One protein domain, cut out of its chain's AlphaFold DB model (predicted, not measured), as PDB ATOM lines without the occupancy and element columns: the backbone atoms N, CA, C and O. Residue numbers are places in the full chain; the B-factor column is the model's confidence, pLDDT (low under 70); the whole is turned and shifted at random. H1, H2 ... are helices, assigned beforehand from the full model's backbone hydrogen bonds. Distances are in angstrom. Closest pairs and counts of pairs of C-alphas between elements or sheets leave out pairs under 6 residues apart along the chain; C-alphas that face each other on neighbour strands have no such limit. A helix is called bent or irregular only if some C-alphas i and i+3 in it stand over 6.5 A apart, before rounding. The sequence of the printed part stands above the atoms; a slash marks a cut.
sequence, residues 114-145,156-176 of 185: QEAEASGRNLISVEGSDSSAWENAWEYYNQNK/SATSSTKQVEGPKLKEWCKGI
ATOM      1  N   GLN A 114      27.326   3.320 -29.157       94.56
ATOM      2  CA  GLN A 114      28.489   3.922 -29.812       94.56
ATOM      3  C   GLN A 114      28.142   5.244 -30.506       94.56
ATOM      4  O   GLN A 114      28.937   6.179 -30.486       94.56
ATOM      5  N   GLU A 115      26.962   5.338 -31.125       93.81
ATOM      6  CA  GLU A 115      26.514   6.576 -31.766       93.81
ATOM      7  C   GLU A 115      26.193   7.676 -30.744       93.81
ATOM      8  O   GLU A 115      26.554   8.837 -30.951       93.81
ATOM      9  N   ALA A 116      25.551   7.324 -29.628       91.31
ATOM     10  CA  ALA A 116      25.252   8.269 -28.558       91.31
ATOM     11  C   ALA A 116      26.538   8.841 -27.937       91.31
ATOM     12  O   ALA A 116      26.663  10.059 -27.806       91.31
ATOM     13  N   GLU A 117      27.508   7.978 -27.631       92.94
ATOM     14  CA  GLU A 117      28.818   8.365 -27.094       92.94
ATOM     15  C   GLU A 117      29.597   9.242 -28.085       92.94
ATOM     16  O   GLU A 117      30.105  10.299 -27.713       92.94
ATOM     17  N   ALA A 118      29.621   8.867 -29.370       91.94
ATOM     18  CA  ALA A 118      30.251   9.671 -30.418       91.94
ATOM     19  C   ALA A 118      29.590  11.049 -30.602       91.94
ATOM     20  O   ALA A 118      30.239  11.984 -31.066       91.94
ATOM     21  N   SER A 119      28.318  11.183 -30.214       90.62
ATOM     22  CA  SER A 119      27.573  12.448 -30.207       90.62
ATOM     23  C   SER A 119      27.738  13.244 -28.902       90.62
ATOM     24  O   SER A 119      27.013  14.215 -28.685       90.62
ATOM     25  N   GLY A 120      28.637  12.824 -28.004       91.06
ATOM     26  CA  GLY A 120      28.887  13.479 -26.718       91.06
ATOM     27  C   GLY A 120      27.770  13.294 -25.687       91.06
ATOM     28  O   GLY A 120      27.672  14.079 -24.745       91.06
ATOM     29  N   ARG A 121      26.895  12.294 -25.857       89.50
ATOM     30  CA  ARG A 121      25.818  12.005 -24.901       89.50
ATOM     31  C   ARG A 121      26.306  11.040 -23.827       89.50
ATOM     32  O   ARG A 121      26.888  10.005 -24.134       89.50
ATOM     33  N   ASN A 122      25.971  11.344 -22.577       87.38
ATOM     34  CA  ASN A 122      26.167  10.430 -21.457       87.38
ATOM     35  C   ASN A 122      24.929   9.547 -21.294       87.38
ATOM     36  O   ASN A 122      23.811  10.049 -21.169       87.38
ATOM     37  N   LEU A 123      25.131   8.233 -21.303       89.50
ATOM     38  CA  LEU A 123      24.057   7.265 -21.113       89.50
ATOM     39  C   LEU A 123      23.775   7.070 -19.625       89.50
ATOM     40  O   LEU A 123      24.698   6.937 -18.821       89.50
ATOM     41  N   ILE A 124      22.493   6.996 -19.268       90.56
ATOM     42  CA  ILE A 124      22.088   6.521 -17.945       90.56
ATOM     43  C   ILE A 124      22.500   5.051 -17.845       90.56
ATOM     44  O   ILE A 124      22.235   4.263 -18.758       90.56
ATOM     45  N   SER A 125      23.160   4.675 -16.750       89.00
ATOM     46  CA  SER A 125      23.603   3.295 -16.564       89.00
ATOM     47  C   SER A 125      22.412   2.337 -16.567       89.00
ATOM     48  O   SER A 125      21.477   2.470 -15.775       89.00
ATOM     49  N   VAL A 126      22.466   1.330 -17.441       89.69
ATOM     50  CA  VAL A 126      21.546   0.180 -17.416       89.69
ATOM     51  C   VAL A 126      21.973  -0.882 -16.396       89.69
ATOM     52  O   VAL A 126      21.206  -1.796 -16.105       89.69
ATOM     53  N   GLU A 127      23.160  -0.741 -15.806       85.56
ATOM     54  CA  GLU A 127      23.677  -1.615 -14.752       85.56
ATOM     55  C   GLU A 127      23.535  -0.944 -13.374       85.56
ATOM     56  O   GLU A 127      23.684   0.273 -13.246       85.56
ATOM     57  N   GLY A 128      23.238  -1.733 -12.337       77.56
ATOM     58  CA  GLY A 128      23.051  -1.246 -10.960       77.56
ATOM     59  C   GLY A 128      21.600  -0.907 -10.593       77.56
ATOM     60  O   GLY A 128      20.675  -1.181 -11.355       77.56
ATOM     61  N   SER A 129      21.386  -0.341  -9.402       71.88
ATOM     62  CA  SER A 129      20.061  -0.144  -8.785       71.88
ATOM     63  C   SER A 129      19.544   1.299  -8.819       71.88
ATOM     64  O   SER A 129      18.641   1.626  -8.056       71.88
ATOM     65  N   ASP A 130      20.110   2.170  -9.658       73.75
ATOM     66  CA  ASP A 130      19.708   3.582  -9.723       73.75
ATOM     67  C   ASP A 130      18.338   3.741 -10.407       73.75
ATOM     68  O   ASP A 130      18.233   3.986 -11.610       73.75
ATOM     69  N   SER A 131      17.265   3.507  -9.645       81.00
ATOM     70  CA  SER A 131      15.886   3.594 -10.131       81.00
ATOM     71  C   SER A 131      15.466   5.040 -10.393       81.00
ATOM     72  O   SER A 131      14.745   5.301 -11.354       81.00
ATOM     73  N   SER A 132      15.972   5.991  -9.603       90.75
ATOM     74  CA  SER A 132      15.591   7.402  -9.672       90.75
ATOM     75  C   SER A 132      15.988   8.057 -10.997       90.75
ATOM     76  O   SER A 132      15.211   8.837 -11.551       90.75
ATOM     77  N   ALA A 133      17.156   7.719 -11.555       92.25
ATOM     78  CA  ALA A 133      17.564   8.230 -12.864       92.25
ATOM     79  C   ALA A 133      16.613   7.784 -13.992       92.25
ATOM     80  O   ALA A 133      16.225   8.588 -14.841       92.25
ATOM     81  N   TRP A 134      16.190   6.517 -13.978       92.94
ATOM     82  CA  TRP A 134      15.285   5.952 -14.984       92.94
ATOM     83  C   TRP A 134      13.836   6.407 -14.818       92.94
ATOM     84  O   TRP A 134      13.137   6.624 -15.805       92.94
ATOM     85  N   GLU A 135      13.397   6.612 -13.580       92.62
ATOM     86  CA  GLU A 135      12.125   7.255 -13.262       92.62
ATOM     87  C   GLU A 135      12.041   8.677 -13.845       92.62
ATOM     88  O   GLU A 135      11.068   9.017 -14.521       92.62
ATOM     89  N   ASN A 136      13.085   9.489 -13.649       92.81
ATOM     90  CA  ASN A 136      13.160  10.843 -14.208       92.81
ATOM     91  C   ASN A 136      13.246  10.825 -15.742       92.81
ATOM     92  O   ASN A 136      12.624  11.651 -16.411       92.81
ATOM     93  N   ALA A 137      13.984   9.868 -16.314       91.88
ATOM     94  CA  ALA A 137      14.052   9.680 -17.761       91.88
ATOM     95  C   ALA A 137      12.677   9.351 -18.357       91.88
ATOM     96  O   ALA A 137      12.319   9.893 -19.404       91.88
ATOM     97  N   TRP A 138      11.888   8.515 -17.673       91.25
ATOM     98  CA  TRP A 138      10.515   8.233 -18.073       91.25
ATOM     99  C   TRP A 138       9.626   9.474 -18.000       91.25
ATOM    100  O   TRP A 138       8.890   9.730 -18.949       91.25
ATOM    101  N   GLU A 139       9.690  10.265 -16.923       91.31
ATOM    102  CA  GLU A 139       8.907  11.507 -16.822       91.31
ATOM    103  C   GLU A 139       9.233  12.468 -17.965       91.31
ATOM    104  O   GLU A 139       8.322  12.956 -18.639       91.31
ATOM    105  N   TYR A 140      10.525  12.673 -18.233       91.50
ATOM    106  CA  TYR A 140      10.976  13.504 -19.341       91.50
ATOM    107  C   TYR A 140      10.465  12.975 -20.685       91.50
ATOM    108  O   TYR A 140       9.869  13.724 -21.459       91.50
ATOM    109  N   TYR A 141      10.647  11.683 -20.963       89.88
ATOM    110  CA  TYR A 141      10.153  11.068 -22.192       89.88
ATOM    111  C   TYR A 141       8.631  11.216 -22.312       89.88
ATOM    112  O   TYR A 141       8.140  11.701 -23.325       89.88
ATOM    113  N   ASN A 142       7.868  10.878 -21.274       88.06
ATOM    114  CA  ASN A 142       6.411  10.891 -21.318       88.06
ATOM    115  C   ASN A 142       5.833  12.294 -21.582       88.06
ATOM    116  O   ASN A 142       4.798  12.402 -22.238       88.06
ATOM    117  N   GLN A 143       6.518  13.348 -21.124       89.31
ATOM    118  CA  GLN A 143       6.159  14.746 -21.387       89.31
ATOM    119  C   GLN A 143       6.564  15.228 -22.791       89.31
ATOM    120  O   GLN A 143       5.906  16.106 -23.339       89.31
ATOM    121  N   ASN A 144       7.622  14.658 -23.381       88.75
ATOM    122  CA  ASN A 144       8.250  15.173 -24.606       88.75
ATOM    123  C   ASN A 144       8.149  14.232 -25.823       88.75
ATOM    124  O   ASN A 144       8.646  14.560 -26.898       88.75
ATOM    125  N   LYS A 145       7.505  13.069 -25.695       85.75
ATOM    126  CA  LYS A 145       7.462  12.003 -26.717       85.75
ATOM    127  C   LYS A 145       6.680  12.312 -27.996       85.75
ATOM    128  O   LYS A 145       6.542  11.409 -28.808       85.75
ATOM    129  N   SER A 156       3.992  -0.567 -22.346       57.41
ATOM    130  CA  SER A 156       2.574  -0.264 -22.492       57.41
ATOM    131  C   SER A 156       2.190   0.922 -21.604       57.41
ATOM    132  O   SER A 156       2.350   0.876 -20.387       57.41
ATOM    133  N   ALA A 157       1.580   1.946 -22.206       53.81
ATOM    134  CA  ALA A 157       1.060   3.155 -21.555       53.81
ATOM    135  C   ALA A 157      -0.111   2.920 -20.565       53.81
ATOM    136  O   ALA A 157      -0.901   3.823 -20.301       53.81
ATOM    137  N   THR A 158      -0.266   1.705 -20.044       53.12
ATOM    138  CA  THR A 158      -1.320   1.310 -19.102       53.12
ATOM    139  C   THR A 158      -1.039   1.770 -17.679       53.12
ATOM    140  O   THR A 158      -1.978   1.886 -16.898       53.12
ATOM    141  N   SER A 159       0.220   2.054 -17.332       56.31
ATOM    142  CA  SER A 159       0.558   2.710 -16.071       56.31
ATOM    143  C   SER A 159       1.298   4.014 -16.356       56.31
ATOM    144  O   SER A 159       2.230   4.057 -17.151       56.31
ATOM    145  N   SER A 160       0.831   5.112 -15.770       66.12
ATOM    146  CA  SER A 160       1.431   6.441 -15.936       66.12
ATOM    147  C   SER A 160       2.487   6.746 -14.871       66.12
ATOM    148  O   SER A 160       3.077   7.826 -14.886       66.12
ATOM    149  N   THR A 161       2.735   5.825 -13.935       82.94
ATOM    150  CA  THR A 161       3.608   6.065 -12.789       82.94
ATOM    151  C   THR A 161       5.065   5.772 -13.133       82.94
ATOM    152  O   THR A 161       5.423   4.691 -13.606       82.94
ATOM    153  N   LYS A 162       5.940   6.743 -12.851       86.19
ATOM    154  CA  LYS A 162       7.382   6.635 -13.105       86.19
ATOM    155  C   LYS A 162       8.030   5.426 -12.432       86.19
ATOM    156  O   LYS A 162       8.923   4.827 -13.016       86.19
ATOM    157  N   GLN A 163       7.539   5.025 -11.261       88.75
ATOM    158  CA  GLN A 163       8.077   3.908 -10.481       88.75
ATOM    159  C   GLN A 163       7.892   2.556 -11.182       88.75
ATOM    160  O   GLN A 163       8.662   1.630 -10.942       88.75
ATOM    161  N   VAL A 164       6.878   2.434 -12.044       87.62
ATOM    162  CA  VAL A 164       6.607   1.207 -12.806       87.62
ATOM    163  C   VAL A 164       7.256   1.276 -14.184       87.62
ATOM    164  O   VAL A 164       7.872   0.308 -14.628       87.62
ATOM    165  N   GLU A 165       7.144   2.416 -14.865       87.88
ATOM    166  CA  GLU A 165       7.609   2.548 -16.247       87.88
ATOM    167  C   GLU A 165       9.103   2.873 -16.368       87.88
ATOM    168  O   GLU A 165       9.731   2.462 -17.338       87.88
ATOM    169  N   GLY A 166       9.718   3.520 -15.375       90.38
ATOM    170  CA  GLY A 166      11.165   3.763 -15.336       90.38
ATOM    171  C   GLY A 166      11.983   2.466 -15.430       90.38
ATOM    172  O   GLY A 166      12.814   2.336 -16.333       90.38
ATOM    173  N   PRO A 167      11.726   1.452 -14.580       90.25
ATOM    174  CA  PRO A 167      12.376   0.146 -14.693       90.25
ATOM    175  C   PRO A 167      12.115  -0.568 -16.028       90.25
ATOM    176  O   PRO A 167      13.021  -1.190 -16.577       90.25
ATOM    177  N   LYS A 168      10.909  -0.452 -16.597       89.94
ATOM    178  CA  LYS A 168      10.616  -1.014 -17.927       89.94
ATOM    179  C   LYS A 168      11.392  -0.296 -19.030       89.94
ATOM    180  O   LYS A 168      11.885  -0.950 -19.945       89.94
ATOM    181  N   LEU A 169      11.534   1.029 -18.934       90.44
ATOM    182  CA  LEU A 169      12.315   1.836 -19.871       90.44
ATOM    183  C   LEU A 169      13.788   1.440 -19.819       90.44
ATOM    184  O   LEU A 169      14.409   1.278 -20.866       90.44
ATOM    185  N   LYS A 170      14.320   1.203 -18.617       91.81
ATOM    186  CA  LYS A 170      15.668   0.666 -18.420       91.81
ATOM    187  C   LYS A 170      15.864  -0.672 -19.128       91.81
ATOM    188  O   LYS A 170      16.818  -0.817 -19.889       91.81
ATOM    189  N   GLU A 171      14.976  -1.636 -18.889       90.50
ATOM    190  CA  GLU A 171      15.043  -2.967 -19.510       90.50
ATOM    191  C   GLU A 171      14.927  -2.891 -21.036       90.50
ATOM    192  O   GLU A 171      15.683  -3.538 -21.764       90.50
ATOM    193  N   TRP A 172      14.028  -2.044 -21.536       90.44
ATOM    194  CA  TRP A 172      13.901  -1.789 -22.965       90.44
ATOM    195  C   TRP A 172      15.187  -1.197 -23.551       90.44
ATOM    196  O   TRP A 172      15.718  -1.738 -24.520       90.44
ATOM    197  N   CYS A 173      15.750  -0.156 -22.925       91.00
ATOM    198  CA  CYS A 173      17.023   0.434 -23.336       91.00
ATOM    199  C   CYS A 173      18.154  -0.601 -23.327       91.00
ATOM    200  O   CYS A 173      18.902  -0.696 -24.302       91.00
ATOM    201  N   LYS A 174      18.255  -1.428 -22.279       91.31
ATOM    202  CA  LYS A 174      19.251  -2.504 -22.188       91.31
ATOM    203  C   LYS A 174      19.165  -3.467 -23.376       91.31
ATOM    204  O   LYS A 174      20.197  -3.851 -23.916       91.31
ATOM    205  N   GLY A 175      17.955  -3.799 -23.828       89.12
ATOM    206  CA  GLY A 175      17.731  -4.685 -24.973       89.12
ATOM    207  C   GLY A 175      18.066  -4.091 -26.347       89.12
ATOM    208  O   GLY A 175      18.142  -4.843 -27.321       89.12
ATOM    209  N   ILE A 176      18.256  -2.772 -26.458       90.50
ATOM    210  CA  ILE A 176      18.468  -2.100 -27.752       90.50
ATOM    211  C   ILE A 176      19.815  -1.389 -27.876       90.50
ATOM    212  O   ILE A 176      20.264  -1.170 -28.996       90.50
TER     213      ILE A 176
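What this domain is: This is residues 114 to 145 and 156 to 176 of the 185 residues of an uncharacterized protein of Mycoplasma haemofelis (strain Ohio2) (UniProt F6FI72). Two helices of similar length, H2 and H3, pack crosswise at about a right angle and make the body. Residues 114 to 123, with the five-residue H1, stick out from it as an arm. The printed part has 53 residues with three named helices, in the order H1, H2, H3, and no named strand; the class is all helix. It is only just compact, close to loose, with a radius of gyration of the C-alphas of 11.5 A. It spans 34 by 25 by 18 A with the arm, and the body without residues 114 to 123 spans 24 by 19 by 17 A.

Where its parts are: H1, residues 114 to 118, begins at C-alpha 114 at (28.489, 3.922, -29.812) and is 6.0 A long from first to last C-alpha. H2, residues 131 to 144, begins at C-alpha 131 at (15.886, 3.594, -10.131) and is 20.0 A long. H3, residues 162 to 176, is 20.3 A long and ends at C-alpha 176 at (18.468, -2.100, -27.752). H3 is neither bent nor irregular, but only just: C-alphas 164 and 167 are 6.2 A apart.

How they stand to each other: H2 and H3 touch, their closest C-alphas being those of Glu 135 and Gly 166, 4.2 A apart. Their lines are about perpendicular, at 90 degrees. H1 is apart from both H2 and H3. In H1 and H2 every O i to N i+4 pair is within hydrogen-bond range; in H3, 9 of 11 are.

The domain as a whole: The C-alphas of Ala 118 and Thr 158 are the two farthest apart, at 34.6 A. The link from H1 to H2, residues 119 to 130, is long. Residues 146 to 155 are not printed, and C-alphas 145 and 156 are 13.9 A apart across this cut. The mean pLDDT of the printed part is 86.0, with residues 156 to 160 under 70.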